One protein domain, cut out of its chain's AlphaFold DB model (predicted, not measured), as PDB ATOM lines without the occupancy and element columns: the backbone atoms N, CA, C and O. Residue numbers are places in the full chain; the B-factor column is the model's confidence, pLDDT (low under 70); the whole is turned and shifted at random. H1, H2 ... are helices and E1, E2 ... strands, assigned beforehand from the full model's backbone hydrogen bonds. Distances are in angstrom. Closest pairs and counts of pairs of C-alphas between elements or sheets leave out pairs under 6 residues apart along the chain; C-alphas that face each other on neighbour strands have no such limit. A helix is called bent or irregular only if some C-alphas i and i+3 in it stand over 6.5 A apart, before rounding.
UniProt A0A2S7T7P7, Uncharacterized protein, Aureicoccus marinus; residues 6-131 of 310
ATOM      1  N   ARG A   6     -23.366   9.463  55.912       72.44
ATOM      2  CA  ARG A   6     -23.227   9.831  54.492       72.44
ATOM      3  C   ARG A   6     -22.010   9.166  53.857       72.44
ATOM      4  O   ARG A   6     -21.082   8.820  54.577       72.44
ATOM      5  N   ASN A   7     -22.025   9.049  52.529       71.25
ATOM      6  CA  ASN A   7     -20.908   8.593  51.692       71.25
ATOM      7  C   ASN A   7     -20.269   7.293  52.192       71.25
ATOM      8  O   ASN A   7     -19.064   7.218  52.420       71.25
ATOM      9  N   ILE A   8     -21.094   6.270  52.401       71.19
ATOM     10  CA  ILE A   8     -20.620   4.991  52.920       71.19
ATOM     11  C   ILE A   8     -20.107   4.160  51.755       71.19
ATOM     12  O   ILE A   8     -20.860   3.865  50.828       71.19
ATOM     13  N   LYS A   9     -18.834   3.783  51.822       74.06
ATOM     14  CA  LYS A   9     -18.172   2.928  50.842       74.06
ATOM     15  C   LYS A   9     -18.129   1.490  51.357       74.06
ATOM     16  O   LYS A   9     -17.851   1.253  52.530       74.06
ATOM     17  N   PHE A  10     -18.410   0.540  50.476       73.81
ATOM     18  CA  PHE A  10     -18.338  -0.890  50.744       73.81
ATOM     19  C   PHE A  10     -17.477  -1.546  49.683       73.81
ATOM     20  O   PHE A  10     -17.724  -1.342  48.493       73.81
ATOM     21  N   GLN A  11     -16.501  -2.337  50.114       75.56
ATOM     22  CA  GLN A  11     -15.735  -3.180  49.215       75.56
ATOM     23  C   GLN A  11     -16.382  -4.559  49.161       75.56
ATOM     24  O   GLN A  11     -16.824  -5.112  50.171       75.56
ATOM     25  N   ILE A  12     -16.491  -5.089  47.956       73.00
ATOM     26  CA  ILE A  12     -17.125  -6.369  47.683       73.00
ATOM     27  C   ILE A  12     -16.112  -7.223  46.950       73.00
ATOM     28  O   ILE A  12     -15.484  -6.750  46.009       73.00
ATOM     29  N   GLU A  13     -15.955  -8.459  47.405       76.19
ATOM     30  CA  GLU A  13     -15.047  -9.444  46.832       76.19
ATOM     31  C   GLU A  13     -15.746 -10.796  46.787       76.19
ATOM     32  O   GLU A  13     -16.361 -11.237  47.753       76.19
ATOM     33  N   GLY A  14     -15.691 -11.466  45.652       72.06
ATOM     34  CA  GLY A  14     -16.395 -12.712  45.437       72.06
ATOM     35  C   GLY A  14     -15.730 -13.571  44.385       72.06
ATOM     36  O   GLY A  14     -14.887 -13.108  43.627       72.06
ATOM     37  N   GLU A  15     -16.139 -14.828  44.341       76.31
ATOM     38  CA  GLU A  15     -15.604 -15.843  43.448       76.31
ATOM     39  C   GLU A  15     -16.766 -16.582  42.783       76.31
ATOM     40  O   GLU A  15     -17.738 -16.982  43.439       76.31
ATOM     41  N   ILE A  16     -16.674 -16.767  41.467       74.31
ATOM     42  CA  ILE A  16     -17.574 -17.638  40.712       74.31
ATOM     43  C   ILE A  16     -16.840 -18.951  40.470       74.31
ATOM     44  O   ILE A  16     -15.889 -19.025  39.694       74.31
ATOM     45  N   VAL A  17     -17.309 -20.004  41.130       70.88
ATOM     46  CA  VAL A  17     -16.684 -21.325  41.089       70.88
ATOM     47  C   VAL A  17     -17.468 -22.230  40.152       70.88
ATOM     48  O   VAL A  17     -18.646 -22.502  40.390       70.88
ATOM     49  N   PHE A  18     -16.810 -22.750  39.116       69.81
ATOM     50  CA  PHE A  18     -17.363 -23.777  38.234       69.81
ATOM     51  C   PHE A  18     -17.017 -25.172  38.767       69.81
ATOM     52  O   PHE A  18     -15.862 -25.476  39.062       69.81
ATOM     53  N   HIS A  19     -18.007 -26.055  38.874       62.44
ATOM     54  CA  HIS A  19     -17.771 -27.438  39.274       62.44
ATOM     55  C   HIS A  19     -17.273 -28.221  38.057       62.44
ATOM     56  O   HIS A  19     -17.957 -28.274  37.033       62.44
ATOM     57  N   ASN A  20     -16.123 -28.884  38.218       60.50
ATOM     58  CA  ASN A  20     -15.404 -29.645  37.188       60.50
ATOM     59  C   ASN A  20     -14.597 -28.772  36.199       60.50
ATOM     60  O   ASN A  20     -14.893 -28.689  35.006       60.50
ATOM     61  N   TYR A  21     -13.547 -28.140  36.733       54.81
ATOM     62  CA  TYR A  21     -12.651 -27.185  36.067       54.81
ATOM     63  C   TYR A  21     -12.063 -27.688  34.732       54.81
ATOM     64  O   TYR A  21     -11.985 -26.942  33.757       54.81
ATOM     65  N   GLU A  22     -11.720 -28.977  34.637       54.06
ATOM     66  CA  GLU A  22     -11.057 -29.542  33.450       54.06
ATOM     67  C   GLU A  22     -11.951 -29.591  32.202       54.06
ATOM     68  O   GLU A  22     -11.444 -29.526  31.083       54.06
ATOM     69  N   LYS A  23     -13.280 -29.652  32.363       57.53
ATOM     70  CA  LYS A  23     -14.220 -29.741  31.232       57.53
ATOM     71  C   LYS A  23     -14.684 -28.371  30.712       57.53
ATOM     72  O   LYS A  23     -15.268 -28.304  29.633       57.53
ATOM     73  N   HIS A  24     -14.419 -27.289  31.451       58.72
ATOM     74  CA  HIS A  24     -15.079 -25.987  31.266       58.72
ATOM     75  C   HIS A  24     -14.126 -24.788  31.105       58.72
ATOM     76  O   HIS A  24     -14.569 -23.643  31.139       58.72
ATOM     77  N   LYS A  25     -12.833 -25.017  30.840       62.84
ATOM     78  CA  LYS A  25     -11.824 -23.947  30.686       62.84
ATOM     79  C   LYS A  25     -12.158 -22.893  29.611       62.84
ATOM     80  O   LYS A  25     -11.803 -21.730  29.758       62.84
ATOM     81  N   ASN A  26     -12.842 -23.279  28.529       68.75
ATOM     82  CA  ASN A  26     -13.311 -22.320  27.514       68.75
ATOM     83  C   ASN A  26     -14.564 -21.557  27.974       68.75
ATOM     84  O   ASN A  26     -14.724 -20.389  27.637       68.75
ATOM     85  N   THR A  27     -15.406 -22.187  28.795       72.06
ATOM     86  CA  THR A  27     -16.625 -21.591  29.353       72.06
ATOM     87  C   THR A  27     -16.298 -20.464  30.328       72.06
ATOM     88  O   THR A  27     -16.920 -19.414  30.267       72.06
ATOM     89  N   GLU A  28     -15.290 -20.629  31.185       73.00
ATOM     90  CA  GLU A  28     -14.850 -19.571  32.109       73.00
ATOM     91  C   GLU A  28     -14.454 -18.291  31.359       73.00
ATOM     92  O   GLU A  28     -14.877 -17.195  31.725       73.00
ATOM     93  N   LYS A  29     -13.724 -18.434  30.245       75.62
ATOM     94  CA  LYS A  29     -13.321 -17.309  29.392       75.62
ATOM     95  C   LYS A  29     -14.507 -16.622  28.723       75.62
ATOM     96  O   LYS A  29     -14.559 -15.397  28.704       75.62
ATOM     97  N   GLU A  30     -15.456 -17.387  28.189       77.12
ATOM     98  CA  GLU A  30     -16.678 -16.844  27.578       77.12
ATOM     99  C   GLU A  30     -17.535 -16.090  28.607       77.12
ATOM    100  O   GLU A  30     -18.057 -15.007  28.327       77.12
ATOM    101  N   VAL A  31     -17.636 -16.620  29.828       78.19
ATOM    102  CA  VAL A  31     -18.377 -15.989  30.925       78.19
ATOM    103  C   VAL A  31     -17.689 -14.720  31.390       78.19
ATOM    104  O   VAL A  31     -18.354 -13.694  31.522       78.19
ATOM    105  N   LEU A  32     -16.369 -14.750  31.579       83.06
ATOM    106  CA  LEU A  32     -15.600 -13.563  31.930       83.06
ATOM    107  C   LEU A  32     -15.765 -12.469  30.867       83.06
ATOM    108  O   LEU A  32     -16.088 -11.335  31.208       83.06
ATOM    109  N   GLN A  33     -15.634 -12.808  29.581       82.81
ATOM    110  CA  GLN A  33     -15.841 -11.857  28.485       82.81
ATOM    111  C   GLN A  33     -17.252 -11.265  28.492       82.81
ATOM    112  O   GLN A  33     -17.420 -10.062  28.297       82.81
ATOM    113  N   THR A  34     -18.264 -12.088  28.767       82.25
ATOM    114  CA  THR A  34     -19.658 -11.643  28.855       82.25
ATOM    115  C   THR A  34     -19.873 -10.702  30.037       82.25
ATOM    116  O   THR A  34     -20.486  -9.648  29.875       82.25
ATOM    117  N   LEU A  35     -19.330 -11.030  31.212       82.81
ATOM    118  CA  LEU A  35     -19.406 -10.185  32.405       82.81
ATOM    119  C   LEU A  35     -18.673  -8.855  32.200       82.81
ATOM    120  O   LEU A  35     -19.222  -7.805  32.527       82.81
ATOM    121  N   MET A  36     -17.489  -8.873  31.582       85.12
ATOM    122  CA  MET A  36     -16.753  -7.658  31.223       85.12
ATOM    123  C   MET A  36     -17.520  -6.807  30.202       85.12
ATOM    124  O   MET A  36     -17.599  -5.590  30.356       85.12
ATOM    125  N   HIS A  37     -18.125  -7.427  29.184       87.00
ATOM    126  CA  HIS A  37     -18.912  -6.723  28.169       87.00
ATOM    127  C   HIS A  37     -20.194  -6.109  28.750       87.00
ATOM    128  O   HIS A  37     -20.553  -4.976  28.428       87.00
ATOM    129  N   GLN A  38     -20.877  -6.838  29.635       85.56
ATOM    130  CA  GLN A  38     -22.124  -6.398  30.259       85.56
ATOM    131  C   GLN A  38     -21.913  -5.570  31.533       85.56
ATOM    132  O   GLN A  38     -22.901  -5.070  32.076       85.56
ATOM    133  N   ARG A  39     -20.669  -5.376  31.998       86.25
ATOM    134  CA  ARG A  39     -20.318  -4.748  33.285       86.25
ATOM    135  C   ARG A  39     -21.160  -3.517  33.609       86.25
ATOM    136  O   ARG A  39     -21.857  -3.500  34.618       86.25
ATOM    137  N   ASN A  40     -21.178  -2.531  32.714       86.62
ATOM    138  CA  ASN A  40     -21.898  -1.278  32.951       86.62
ATOM    139  C   ASN A  40     -23.414  -1.508  33.130       86.62
ATOM    140  O   ASN A  40     -24.064  -0.834  33.926       86.62
ATOM    141  N   SER A  41     -24.003  -2.478  32.416       87.38
ATOM    142  CA  SER A  41     -25.413  -2.843  32.604       87.38
ATOM    143  C   SER A  41     -25.652  -3.556  33.937       87.38
ATOM    144  O   SER A  41     -26.728  -3.394  34.516       87.38
ATOM    145  N   ILE A  42     -24.689  -4.353  34.407       86.25
ATOM    146  CA  ILE A  42     -24.744  -5.058  35.695       86.25
ATOM    147  C   ILE A  42     -24.726  -4.041  36.834       86.25
ATOM    148  O   ILE A  42     -25.639  -4.024  37.659       86.25
ATOM    149  N   GLU A  43     -23.749  -3.136  36.812       87.50
ATOM    150  CA  GLU A  43     -23.597  -2.044  37.775       87.50
ATOM    151  C   GLU A  43     -24.854  -1.177  37.855       87.50
ATOM    152  O   GLU A  43     -25.359  -0.917  38.947       87.50
ATOM    153  N   GLN A  44     -25.420  -0.794  36.707       87.81
ATOM    154  CA  GLN A  44     -26.651  -0.002  36.655       87.81
ATOM    155  C   GLN A  44     -27.853  -0.740  37.254       87.81
ATOM    156  O   GLN A  44     -28.644  -0.128  37.971       87.81
ATOM    157  N   LYS A  45     -28.001  -2.048  36.997       88.19
ATOM    158  CA  LYS A  45     -29.090  -2.857  37.575       88.19
ATOM    159  C   LYS A  45     -28.960  -2.968  39.093       88.19
ATOM    160  O   LYS A  45     -29.952  -2.788  39.797       88.19
ATOM    161  N   ILE A  46     -27.750  -3.213  39.591       87.19
ATOM    162  CA  ILE A  46     -27.465  -3.297  41.028       87.19
ATOM    163  C   ILE A  46     -27.717  -1.942  41.698       87.19
ATOM    164  O   ILE A  46     -28.452  -1.869  42.683       87.19
ATOM    165  N   ALA A  47     -27.173  -0.860  41.137       87.00
ATOM    166  CA  ALA A  47     -27.365   0.497  41.639       87.00
ATOM    167  C   ALA A  47     -28.849   0.902  41.649       87.00
ATOM    168  O   ALA A  47     -29.327   1.490  42.619       87.00
ATOM    169  N   TYR A  48     -29.608   0.546  40.609       90.50
ATOM    170  CA  TYR A  48     -31.046   0.803  40.535       90.50
ATOM    171  C   TYR A  48     -31.832   0.045  41.616       90.50
ATOM    172  O   TYR A  48     -32.644   0.635  42.326       90.50
ATOM    173  N   GLU A  49     -31.574  -1.251  41.793       86.75
ATOM    174  CA  GLU A  49     -32.265  -2.056  42.806       86.75
ATOM    175  C   GLU A  49     -31.948  -1.595  44.235       86.75
ATOM    176  O   GLU A  49     -32.842  -1.510  45.085       86.75
ATOM    177  N   LEU A  50     -30.690  -1.235  44.498       85.88
ATOM    178  CA  LEU A  50     -30.268  -0.724  45.798       85.88
ATOM    179  C   LEU A  50     -30.815   0.677  46.073       85.88
ATOM    180  O   LEU A  50     -31.338   0.921  47.162       85.88
ATOM    181  N   SER A  51     -30.775   1.573  45.087       86.75
ATOM    182  CA  SER A  51     -31.334   2.918  45.238       86.75
ATOM    183  C   SER A  51     -32.840   2.893  45.480       86.75
ATOM    184  O   SER A  51     -33.320   3.577  46.382       86.75
ATOM    185  N   ARG A  52     -33.584   2.027  44.777       88.38
ATOM    186  CA  ARG A  52     -35.022   1.830  45.002       88.38
ATOM    187  C   ARG A  52     -35.328   1.308  46.406       88.38
ATOM    188  O   ARG A  52     -36.325   1.703  47.003       88.38
ATOM    189  N   ARG A  53     -34.507   0.396  46.935       84.38
ATOM    190  CA  ARG A  53     -34.748  -0.222  48.247       84.38
ATOM    191  C   ARG A  53     -34.461   0.724  49.412       84.38
ATOM    192  O   ARG A  53     -35.171   0.662  50.415       84.38
ATOM    193  N   PHE A  54     -33.417   1.538  49.289       82.50
ATOM    194  CA  PHE A  54     -32.912   2.392  50.368       82.50
ATOM    195  C   PHE A  54     -33.238   3.880  50.186       82.50
ATOM    196  O   PHE A  54     -32.857   4.675  51.041       82.50
ATOM    197  N   ASP A  55     -33.961   4.236  49.118       82.69
ATOM    198  CA  ASP A  55     -34.384   5.603  48.780       82.69
ATOM    199  C   ASP A  55     -33.212   6.601  48.783       82.69
ATOM    200  O   ASP A  55     -33.264   7.691  49.349       82.69
ATOM    201  N   THR A  56     -32.088   6.178  48.204       81.94
ATOM    202  CA  THR A  56     -30.812   6.902  48.250       81.94
ATOM    203  C   THR A  56     -30.006   6.645  46.985       81.94
ATOM    204  O   THR A  56     -30.214   5.632  46.315       81.94
ATOM    205  N   ARG A  57     -29.088   7.545  46.619       83.50
ATOM    206  CA  ARG A  57     -28.228   7.303  45.455       83.50
ATOM    207  C   ARG A  57     -27.186   6.249  45.796       83.50
ATOM    208  O   ARG A  57     -26.554   6.296  46.854       83.50
ATOM    209  N   VAL A  58     -27.027   5.302  44.878       84.06
ATOM    210  CA  VAL A  58     -26.067   4.208  44.988       84.06
ATOM    211  C   VAL A  58     -25.214   4.188  43.735       84.06
ATOM    212  O   VAL A  58     -25.741   4.245  42.625       84.06
ATOM    213  N   TRP A  59     -23.903   4.104  43.921       84.44
ATOM    214  CA  TRP A  59     -22.936   3.869  42.857       84.44
ATOM    215  C   TRP A  59     -22.334   2.484  43.044       84.44
ATOM    216  O   TRP A  59     -22.106   2.063  44.174       84.44
ATOM    217  N   CYS A  60     -22.110   1.772  41.948       85.00
ATOM    218  CA  CYS A  60     -21.543   0.433  41.941       85.00
ATOM    219  C   CYS A  60     -20.485   0.388  40.844       85.00
ATOM    220  O   CYS A  60     -20.782   0.779  39.719       85.00
ATOM    221  N   ASP A  61     -19.292  -0.072  41.185       85.38
ATOM    222  CA  ASP A  61     -18.176  -0.292  40.267       85.38
ATOM    223  C   ASP A  61     -17.670  -1.714  40.501       85.38
ATOM    224  O   ASP A  61     -17.328  -2.053  41.637       85.38
ATOM    225  N   LEU A  62     -17.720  -2.560  39.475       85.00
ATOM    226  CA  LEU A  62     -17.352  -3.972  39.548       85.00
ATOM    227  C   LEU A  62     -16.198  -4.268  38.593       85.00
ATOM    228  O   LEU A  62     -16.187  -3.877  37.432       85.00
ATOM    229  N   ILE A  63     -15.244  -5.053  39.055       84.62
ATOM    230  CA  ILE A  63     -14.094  -5.525  38.304       84.62
ATOM    231  C   ILE A  63     -14.183  -7.049  38.263       84.62
ATOM    232  O   ILE A  63     -14.479  -7.702  39.263       84.62
ATOM    233  N   PHE A  64     -13.959  -7.602  37.074       83.69
ATOM    234  CA  PHE A  64     -13.922  -9.040  36.834       83.69
ATOM    235  C   PHE A  64     -12.518  -9.415  36.357       83.69
ATOM    236  O   PHE A  64     -12.041  -8.838  35.377       83.69
ATOM    237  N   GLU A  65     -11.869 -10.362  37.032       78.56
ATOM    238  CA  GLU A  65     -10.500 -10.803  36.721       78.56
ATOM    239  C   GLU A  65     -10.428 -12.309  36.392       78.56
ATOM    240  O   GLU A  65     -11.304 -13.087  36.779       78.56
ATOM    241  N   GLU A  66      -9.386 -12.709  35.647       67.62
ATOM    242  CA  GLU A  66      -9.110 -14.109  35.277       67.62
ATOM    243  C   GLU A  66      -8.689 -14.960  36.493       67.62
ATOM    244  O   GLU A  66      -7.919 -14.516  37.344       67.62
ATOM    245  N   GLY A  67      -9.169 -16.209  36.549       62.81
ATOM    246  CA  GLY A  67      -9.079 -17.125  37.692       62.81
ATOM    247  C   GLY A  67     -10.442 -17.789  37.926       62.81
ATOM    248  O   GLY A  67     -11.326 -17.680  37.082       62.81
ATOM    249  N   SER A  68     -10.691 -18.405  39.086       55.56
ATOM    250  CA  SER A  68     -12.082 -18.628  39.504       55.56
ATOM    251  C   SER A  68     -12.772 -17.260  39.561       55.56
ATOM    252  O   SER A  68     -12.489 -16.507  40.483       55.56
ATOM    253  N   ILE A  69     -13.550 -16.891  38.535       59.19
ATOM    254  CA  ILE A  69     -13.828 -15.488  38.172       59.19
ATOM    255  C   ILE A  69     -14.022 -14.620  39.417       59.19
ATOM    256  O   ILE A  69     -15.018 -14.762  40.136       59.19
ATOM    257  N   ILE A  70     -13.038 -13.758  39.672       59.91
ATOM    258  CA  ILE A  70     -13.008 -12.920  40.865       59.91
ATOM    259  C   ILE A  70     -13.830 -11.680  40.554       59.91
ATOM    260  O   ILE A  70     -13.562 -10.971  39.585       59.91
ATOM    261  N   VAL A  71     -14.850 -11.440  41.370       72.44
ATOM    262  CA  VAL A  71     -15.673 -10.235  41.342       72.44
ATOM    263  C   VAL A  71     -15.181  -9.341  42.464       72.44
ATOM    264  O   VAL A  71     -15.458  -9.623  43.624       72.44
ATOM    265  N   SER A  72     -14.471  -8.270  42.145       72.06
ATOM    266  CA  SER A  72     -14.111  -7.236  43.116       72.06
ATOM    267  C   SER A  72     -14.856  -5.947  42.791       72.06
ATOM    268  O   SER A  72     -15.308  -5.751  41.669       72.06
ATOM    269  N   GLY A  73     -15.080  -5.064  43.756       75.62
ATOM    270  CA  GLY A  73     -15.804  -3.839  43.452       75.62
ATOM    271  C   GLY A  73     -16.089  -2.940  44.631       75.62
ATOM    272  O   GLY A  73     -15.936  -3.314  45.793       75.62
ATOM    273  N   THR A  74     -16.526  -1.727  44.314       79.69
ATOM    274  CA  THR A  74     -16.953  -0.731  45.289       79.69
ATOM    275  C   THR A  74     -18.430  -0.420  45.108       79.69
ATOM    276  O   THR A  74     -18.867  -0.031  44.026       79.69
ATOM    277  N   VAL A  75     -19.193  -0.493  46.197       80.12
ATOM    278  CA  VAL A  75     -20.553   0.047  46.268       80.12
ATOM    279  C   VAL A  75     -20.554   1.246  47.206       80.12
ATOM    280  O   VAL A  75     -20.170   1.129  48.365       80.12
ATOM    281  N   MET A  76     -20.979   2.409  46.717       79.94
ATOM    282  CA  MET A  76     -21.077   3.638  47.502       79.94
ATOM    283  C   MET A  76     -22.536   4.030  47.705       79.94
ATOM    284  O   MET A  76     -23.311   4.075  46.753       79.94
ATOM    285  N   LEU A  77     -22.894   4.358  48.941       80.62
ATOM    286  CA  LEU A  77     -24.223   4.792  49.350       80.62
ATOM    287  C   LEU A  77     -24.180   6.246  49.832       80.62
ATOM    288  O   LEU A  77     -23.426   6.579  50.746       80.62
ATOM    289  N   GLU A  78     -25.009   7.113  49.248       78.12
ATOM    290  CA  GLU A  78     -25.004   8.552  49.545       78.12
ATOM    291  C   GLU A  78     -25.375   8.854  51.003       78.12
ATOM    292  O   GLU A  78     -24.711   9.659  51.659       78.12
ATOM    293  N   TRP A  79     -26.417   8.207  51.537       73.19
ATOM    294  CA  TRP A  79     -26.795   8.337  52.947       73.19
ATOM    295  C   TRP A  79     -27.687   7.202  53.460       73.19
ATOM    296  O   TRP A  79     -28.481   6.646  52.705       73.19
ATOM    297  N   ILE A  80     -27.623   6.928  54.772       74.25
ATOM    298  CA  ILE A  80     -28.533   6.025  55.501       74.25
ATOM    299  C   ILE A  80     -28.973   6.628  56.845       74.25
ATOM    300  O   ILE A  80     -28.189   7.286  57.525       74.25
ATOM    301  N   ILE A  81     -30.235   6.414  57.241       64.00
ATOM    302  CA  ILE A  81     -30.852   7.036  58.441       64.00
ATOM    303  C   ILE A  81     -30.440   6.358  59.764       64.00
ATOM    304  O   ILE A  81     -30.611   6.935  60.834       64.00
ATOM    305  N   LEU A  82     -29.927   5.123  59.736       62.41
ATOM    306  CA  LEU A  82     -29.592   4.354  60.941       62.41
ATOM    307  C   LEU A  82     -28.321   3.529  60.724       62.41
ATOM    308  O   LEU A  82     -28.207   2.845  59.710       62.41
ATOM    309  N   ALA A  83     -27.426   3.489  61.717       56.41
ATOM    310  CA  ALA A  83     -26.231   2.634  61.689       56.41
ATOM    311  C   ALA A  83     -26.571   1.132  61.551       56.41
ATOM    312  O   ALA A  83     -25.854   0.393  60.891       56.41
ATOM    313  N   GLY A  84     -27.718   0.678  62.082       56.66
ATOM    314  CA  GLY A  84     -28.225  -0.688  61.849       56.66
ATOM    315  C   GLY A  84     -28.697  -0.949  60.408       56.66
ATOM    316  O   GLY A  84     -28.785  -2.098  59.975       56.66
ATOM    317  N   GLY A  85     -28.957   0.112  59.642       62.72
ATOM    318  CA  GLY A  85     -29.241   0.024  58.215       62.72
ATOM    319  C   GLY A  85     -28.017  -0.373  57.393       62.72
ATOM    320  O   GLY A  85     -28.192  -0.950  56.331       62.72
ATOM    321  N   ILE A  86     -26.798  -0.138  57.893       69.25
ATOM    322  CA  ILE A  86     -25.541  -0.440  57.188       69.25
ATOM    323  C   ILE A  86     -25.392  -1.951  56.983       69.25
ATOM    324  O   ILE A  86     -25.225  -2.402  55.858       69.25
ATOM    325  N   MET A  87     -25.563  -2.749  58.043       69.62
ATOM    326  CA  MET A  87     -25.506  -4.218  57.938       69.62
ATOM    327  C   MET A  87     -26.624  -4.777  57.055       69.62
ATOM    328  O   MET A  87     -26.410  -5.712  56.290       69.62
ATOM    329  N   THR A  88     -27.810  -4.166  57.124       75.38
ATOM    330  CA  THR A  88     -28.951  -4.545  56.278       75.38
ATOM    331  C   THR A  88     -28.692  -4.205  54.807       75.38
ATOM    332  O   THR A  88     -29.099  -4.951  53.923       75.38
ATOM    333  N   PHE A  89     -28.007  -3.091  54.542       76.62
ATOM    334  CA  PHE A  89     -27.587  -2.691  53.206       76.62
ATOM    335  C   PHE A  89     -26.562  -3.658  52.632       76.62
ATOM    336  O   PHE A  89     -26.746  -4.112  51.512       76.62
ATOM    337  N   ILE A  90     -25.538  -4.015  53.406       76.56
ATOM    338  CA  ILE A  90     -24.488  -4.939  52.975       76.56
ATOM    339  C   ILE A  90     -25.072  -6.312  52.629       76.56
ATOM    340  O   ILE A  90     -24.855  -6.802  51.527       76.56
ATOM    341  N   ASP A  91     -25.867  -6.906  53.528       78.19
ATOM    342  CA  ASP A  91     -26.499  -8.212  53.282       78.19
ATOM    343  C   ASP A  91     -27.398  -8.166  52.036       78.19
ATOM    344  O   ASP A  91     -27.361  -9.056  51.187       78.19
ATOM    345  N   TYR A  92     -28.169  -7.089  51.873       81.75
ATOM    346  CA  TYR A  92     -29.029  -6.930  50.706       81.75
ATOM    347  C   TYR A  92     -28.236  -6.685  49.410       81.75
ATOM    348  O   TYR A  92     -28.589  -7.247  48.374       81.75
ATOM    349  N   ALA A  93     -27.155  -5.904  49.456       79.50
ATOM    350  CA  ALA A  93     -26.262  -5.665  48.327       79.50
ATOM    351  C   ALA A  93     -25.615  -6.967  47.859       79.50
ATOM    352  O   ALA A  93     -25.752  -7.315  46.689       79.50
ATOM    353  N   SER A  94     -25.035  -7.749  48.770       79.94
ATOM    354  CA  SER A  94     -24.441  -9.048  48.442       79.94
ATOM    355  C   SER A  94     -25.457  -9.994  47.794       79.94
ATOM    356  O   SER A  94     -25.148 -10.637  46.791       79.94
ATOM    357  N   ARG A  95     -26.705 -10.037  48.288       82.38
ATOM    358  CA  ARG A  95     -27.779 -10.851  47.688       82.38
ATOM    359  C   ARG A  95     -28.185 -10.381  46.295       82.38
ATOM    360  O   ARG A  95     -28.374 -11.217  45.418       82.38
ATOM    361  N   ILE A  96     -28.333  -9.073  46.087       85.19
ATOM    362  CA  ILE A  96     -28.707  -8.505  44.783       85.19
ATOM    363  C   ILE A  96     -27.608  -8.745  43.754       85.19
ATOM    364  O   ILE A  96     -27.917  -9.122  42.624       85.19
ATOM    365  N   ILE A  97     -26.343  -8.556  44.129       81.75
ATOM    366  CA  ILE A  97     -25.211  -8.790  43.229       81.75
ATOM    367  C   ILE A  97     -25.154 -10.272  42.874       81.75
ATOM    368  O   ILE A  97     -25.121 -10.604  41.692       81.75
ATOM    369  N   ASN A  98     -25.254 -11.157  43.872       80.56
ATOM    370  CA  ASN A  98     -25.257 -12.598  43.649       80.56
ATOM    371  C   ASN A  98     -26.401 -13.005  42.707       80.56
ATOM    372  O   ASN A  98     -26.161 -13.582  41.654       80.56
ATOM    373  N   TRP A  99     -27.633 -12.584  43.002       82.88
ATOM    374  CA  TRP A  99     -28.794 -12.863  42.156       82.88
ATOM    375  C   TRP A  99     -28.656 -12.306  40.732       82.88
ATOM    376  O   TRP A  99     -29.056 -12.959  39.767       82.88
ATOM    377  N   THR A 100     -28.090 -11.106  40.577       82.69
ATOM    378  CA  THR A 100     -27.901 -10.468  39.265       82.69
ATOM    379  C   THR A 100     -26.876 -11.228  38.433       82.69
ATOM    380  O   THR A 100     -27.149 -11.538  37.272       82.69
ATOM    381  N   LEU A 101     -25.732 -11.572  39.027       79.56
ATOM    382  CA  LEU A 101     -24.694 -12.366  38.376       79.56
ATOM    383  C   LEU A 101     -25.211 -13.762  38.047       79.56
ATOM    384  O   LEU A 101     -25.122 -14.190  36.901       79.56
ATOM    385  N   GLU A 102     -25.845 -14.436  39.005       78.12
ATOM    386  CA  GLU A 102     -26.412 -15.764  38.804       78.12
ATOM    387  C   GLU A 102     -27.429 -15.760  37.659       78.12
ATOM    388  O   GLU A 102     -27.408 -16.657  36.821       78.12
ATOM    389  N   ARG A 103     -28.282 -14.735  37.564       78.62
ATOM    390  CA  ARG A 103     -29.265 -14.603  36.483       78.62
ATOM    391  C   ARG A 103     -28.621 -14.369  35.118       78.62
ATOM    392  O   ARG A 103     -29.100 -14.930  34.137       78.62
ATOM    393  N   ILE A 104     -27.581 -13.543  35.035       76.88
ATOM    394  CA  ILE A 104     -26.887 -13.254  33.771       76.88
ATOM    395  C   ILE A 104     -26.145 -14.491  33.286       76.88
ATOM    396  O   ILE A 104     -26.365 -14.937  32.166       76.88
ATOM    397  N   ILE A 105     -25.372 -15.110  34.174       74.00
ATOM    398  CA  ILE A 105     -24.656 -16.358  33.912       74.00
ATOM    399  C   ILE A 105     -25.653 -17.447  33.483       74.00
ATOM    400  O   ILE A 105     -25.433 -18.126  32.485       74.00
ATOM    401  N   ARG A 106     -26.810 -17.561  34.152       71.38
ATOM    402  CA  ARG A 106     -27.858 -18.528  33.791       71.38
ATOM    403  C   ARG A 106     -28.492 -18.250  32.431       71.38
ATOM    404  O   ARG A 106     -28.790 -19.199  31.719       71.38
ATOM    405  N   ASN A 107     -28.744 -16.993  32.085       71.75
ATOM    406  CA  ASN A 107     -29.403 -16.641  30.828       71.75
ATOM    407  C   ASN A 107     -28.467 -16.774  29.618       71.75
ATOM    408  O   ASN A 107     -28.920 -17.185  28.554       71.75
ATOM    409  N   GLU A 108     -27.185 -16.454  29.789       63.34
ATOM    410  CA  GLU A 108     -26.190 -16.471  28.712       63.34
ATOM    411  C   GLU A 108     -25.593 -17.874  28.514       63.34
ATOM    412  O   GLU A 108     -25.488 -18.344  27.384       63.34
ATOM    413  N   ILE A 109     -25.296 -18.609  29.597       59.88
ATOM    414  CA  ILE A 109     -24.806 -20.002  29.518       59.88
ATOM    415  C   ILE A 109     -25.959 -20.993  29.311       59.88
ATOM    416  O   ILE A 109     -25.787 -22.030  28.674       59.88
ATOM    417  N   GLY A 110     -27.152 -20.703  29.839       50.47
ATOM    418  CA  GLY A 110     -28.296 -21.619  29.799       50.47
ATOM    419  C   GLY A 110     -28.864 -21.873  28.403       50.47
ATOM    420  O   GLY A 110     -29.564 -22.866  28.221       50.47
ATOM    421  N   ASN A 111     -28.530 -21.037  27.415       51.34
ATOM    422  CA  ASN A 111     -28.853 -21.296  26.010       51.34
ATOM    423  C   ASN A 111     -27.832 -22.214  25.313       51.34
ATOM    424  O   ASN A 111     -28.147 -22.776  24.265       51.34
ATOM    425  N   THR A 112     -26.644 -22.409  25.888       50.12
ATOM    426  CA  THR A 112     -25.543 -23.182  25.290       50.12
ATOM    427  C   THR A 112     -25.239 -24.482  26.041       50.12
ATOM    428  O   THR A 112     -24.848 -25.455  25.401       50.12
ATOM    429  N   PHE A 113     -25.464 -24.569  27.360       45.56
ATOM    430  CA  PHE A 113     -25.173 -25.773  28.148       45.56
ATOM    431  C   PHE A 113     -26.159 -25.987  29.309       45.56
ATOM    432  O   PHE A 113     -26.339 -25.152  30.190       45.56
ATOM    433  N   THR A 114     -26.767 -27.174  29.348       41.78
ATOM    434  CA  THR A 114     -27.801 -27.602  30.308       41.78
ATOM    435  C   THR A 114     -27.285 -27.965  31.707       41.78
ATOM    436  O   THR A 114     -28.087 -28.351  32.561       41.78
ATOM    437  N   ASN A 115     -25.980 -27.851  31.985       48.66
ATOM    438  CA  ASN A 115     -25.402 -28.337  33.240       48.66
ATOM    439  C   ASN A 115     -25.159 -27.216  34.263       48.66
ATOM    440  O   ASN A 115     -24.294 -26.358  34.108       48.66
ATOM    441  N   ARG A 116     -25.964 -27.264  35.326       53.19
ATOM    442  CA  ARG A 116     -26.117 -26.276  36.404       53.19
ATOM    443  C   ARG A 116     -25.014 -26.373  37.460       53.19
ATOM    444  O   ARG A 116     -25.288 -26.722  38.602       53.19
ATOM    445  N   ASN A 117     -23.779 -26.074  37.088       58.91
ATOM    446  CA  ASN A 117     -22.635 -26.402  37.935       58.91
ATOM    447  C   ASN A 117     -21.756 -25.184  38.246       58.91
ATOM    448  O   ASN A 117     -20.542 -25.252  38.097       58.91
ATOM    449  N   TYR A 118     -22.333 -24.070  38.699       56.72
ATOM    450  CA  TYR A 118     -21.553 -22.954  39.240       56.72
ATOM    451  C   TYR A 118     -22.152 -22.430  40.545       56.72
ATOM    452  O   TYR A 118     -23.367 -22.484  40.733       56.72
ATOM    453  N   THR A 119     -21.296 -21.915  41.425       58.31
ATOM    454  CA  THR A 119     -21.712 -21.197  42.633       58.31
ATOM    455  C   THR A 119     -21.050 -19.833  42.655       58.31
ATOM    456  O   THR A 119     -19.852 -19.719  42.417       58.31
ATOM    457  N   VAL A 120     -21.839 -18.802  42.942       59.41
ATOM    458  CA  VAL A 120     -21.360 -17.432  43.119       59.41
ATOM    459  C   VAL A 120     -21.320 -17.147  44.617       59.41
ATOM    460  O   VAL A 120     -22.357 -17.152  45.291       59.41
ATOM    461  N   PHE A 121     -20.123 -16.907  45.142       60.78
ATOM    462  CA  PHE A 121     -19.910 -16.487  46.523       60.78
ATOM    463  C   PHE A 121     -19.472 -15.035  46.532       60.78
ATOM    464  O   PHE A 121     -18.513 -14.682  45.863       60.78
ATOM    465  N   ILE A 122     -20.174 -14.192  47.284       58.81
ATOM    466  CA  ILE A 122     -19.823 -12.779  47.429       58.81
ATOM    467  C   ILE A 122     -19.658 -12.493  48.910       58.81
ATOM    468  O   ILE A 122     -20.607 -12.611  49.688       58.81
ATOM    469  N   MET A 123     -18.443 -12.126  49.280       57.28
ATOM    470  CA  MET A 123     -18.088 -11.578  50.573       57.28
ATOM    471  C   MET A 123     -18.002 -10.055  50.459       57.28
ATOM    472  O   MET A 123     -17.760  -9.470  49.407       57.28
ATOM    473  N   SER A 124     -18.277  -9.379  51.560       54.25
ATOM    474  CA  SER A 124     -18.278  -7.922  51.612       54.25
ATOM    475  C   SER A 124     -17.447  -7.488  52.799       54.25
ATOM    476  O   SER A 124     -17.726  -7.902  53.930       54.25
ATOM    477  N   HIS A 125     -16.464  -6.641  52.541       54.53
ATOM    478  CA  HIS A 125     -15.594  -6.063  53.546       54.53
ATOM    479  C   HIS A 125     -15.961  -4.586  53.722       54.53
ATOM    480  O   HIS A 125     -16.027  -3.797  52.778       54.53
ATOM    481  N   THR A 126     -16.285  -4.214  54.957       53.88
ATOM    482  CA  THR A 126     -16.591  -2.829  55.316       53.88
ATOM    483  C   THR A 126     -15.320  -2.106  55.716       53.88
ATOM    484  O   THR A 126     -14.957  -2.139  56.892       53.88
ATOM    485  N   ASP A 127     -14.703  -1.401  54.774       47.34
ATOM    486  CA  ASP A 127     -13.746  -0.349  55.101       47.34
ATOM    487  C   ASP A 127     -14.495   0.980  55.199       47.34
ATOM    488  O   ASP A 127     -14.890   1.602  54.212       47.34
ATOM    489  N   TYR A 128     -14.768   1.388  56.440       52.50
ATOM    490  CA  TYR A 128     -15.405   2.664  56.730       52.50
ATOM    491  C   TYR A 128     -14.368   3.787  56.639       52.50
ATOM    492  O   TYR A 128     -13.704   4.115  57.622       52.50
ATOM    493  N   GLU A 129     -14.245   4.409  55.470       43.91
ATOM    494  CA  GLU A 129     -13.584   5.708  55.343       43.91
ATOM    495  C   GLU A 129     -14.627   6.816  55.534       43.91
ATOM    496  O   GLU A 129     -15.306   7.221  54.589       43.91
ATOM    497  N   SER A 130     -14.785   7.333  56.760       43.28
ATOM    498  CA  SER A 130     -15.490   8.609  56.921       43.28
ATOM    499  C   SER A 130     -14.654   9.702  56.274       43.28
ATOM    500  O   SER A 130     -13.627  10.114  56.815       43.28
ATOM    501  N   THR A 131     -15.125  10.217  55.146       38.59
ATOM    502  CA  THR A 131     -14.660  11.481  54.576       38.59
ATOM    503  C   THR A 131     -15.224  12.638  55.406       38.59
ATOM    504  O   THR A 131     -16.035  13.431  54.940       38.59
TER     505      THR A 131
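What this domain is: This is residues 6 to 131 of the 310 residues of an uncharacterized protein of Aureicoccus marinus (UniProt A0A2S7T7P7). A twisted sheet of four strands curls round one long helix, H2, and the bent helix H1 covers the rest of the same face, its arm H1b packed beside H2 and its arm H1a turned off towards one end; the other face has no named helix on it. The whole is a rod, with C-alphas spanning 48 by 23 by 22 A, and it is compact, with a radius of gyration of the C-alphas of 15.3 A. The printed part has 126 residues, with two named helices and four named strands in the order E1, H1, E2, E3, H2, E4, a mixed class of helices and strands. The sheet's order is E2, E3, E1, E4, and its neighbours are antiparallel.

Where its parts are: E1, residues 6 to 18, is the longest strand by residues; it begins at C-alpha 6 (-23.227, 9.831, 54.492) and covers 37.8 A. H1, residues 25 to 54, was assigned as one helix by its hydrogen bonds but is bent: C-alphas 37 and 40 are 7.8 A apart. Its arms are H1a, residues 25 to 37, 18.8 A long, and H1b, residues 40 to 54, 20.9 A long, and their lines stand at a steep tilt of 65 degrees. E2 is residues 58 to 65, 23.2 A. E3 is residues 70 to 80, 28.5 A, and bends by 55 degrees at residue 77. H2, residues 83 to 109, covers 39.4 A from C-alpha 83 at (-26.231, 2.634, 61.689). E4, residues 118 to 125, covers 22.9 A and ends at C-alpha 125 (-15.594, -6.063, 53.546).

How they stand to each other: In the sheet, E2 and E4 are edge strands, and E3 and E1 are inner strands. E1 and E4 are antiparallel at 153 degrees, with N 13 and O 123 within hydrogen-bond range at 2.9 A. E3 and E1 are antiparallel at 155 degrees, with N 10 and O 75 at 2.8 A. E2 and E3 form a hairpin, antiparallel at 171 degrees, with N 63 and O 72 at 2.7 A. The three helical parts lie on one face, in two layers, helices over a sheet. The sheet curls round H2, whose closest C-alphas to E4 are those of Ser 94 and Ile 122, 6.0 A apart. H1b touches H2, which meets it with residues 89 to 101 alone; the closest C-alphas are those of Ile 46 and Ile 97, 6.3 A apart, and the two run opposite ways at a tilt of 36 degrees, only just steep. H1b is on the sheet over E2, at a height over the sheet of 7.5 A, slantwise to the strands at 35 degrees to E2 on the local plane. H1a is on the sheet at a height of 8.6 A, along the strands at 26 degrees to E3 on the local plane. H1a and H2 are close but not clearly touching, with C-alphas of Val 31 and Ile 105 closest at 7.0 A. E1, H1, E2 and E3, H2, E4 are split strand-helix-strand units, each with another strand between its two strands, and each crossover is right-handed. Every O i to N i+4 pair is within hydrogen-bond range in H1b, against 8 of 9 in H1a and 21 of 23 in H2.

The domain as a whole: The two C-alphas farthest apart, those of Lys 23 and Ile 81, are 48.7 A apart. The printed part has no cut, and no link is long. The mean pLDDT of the printed part is 71.8; residues 18 to 26, 66 to 70, 81 to 87 and 108 to 131 are under 70.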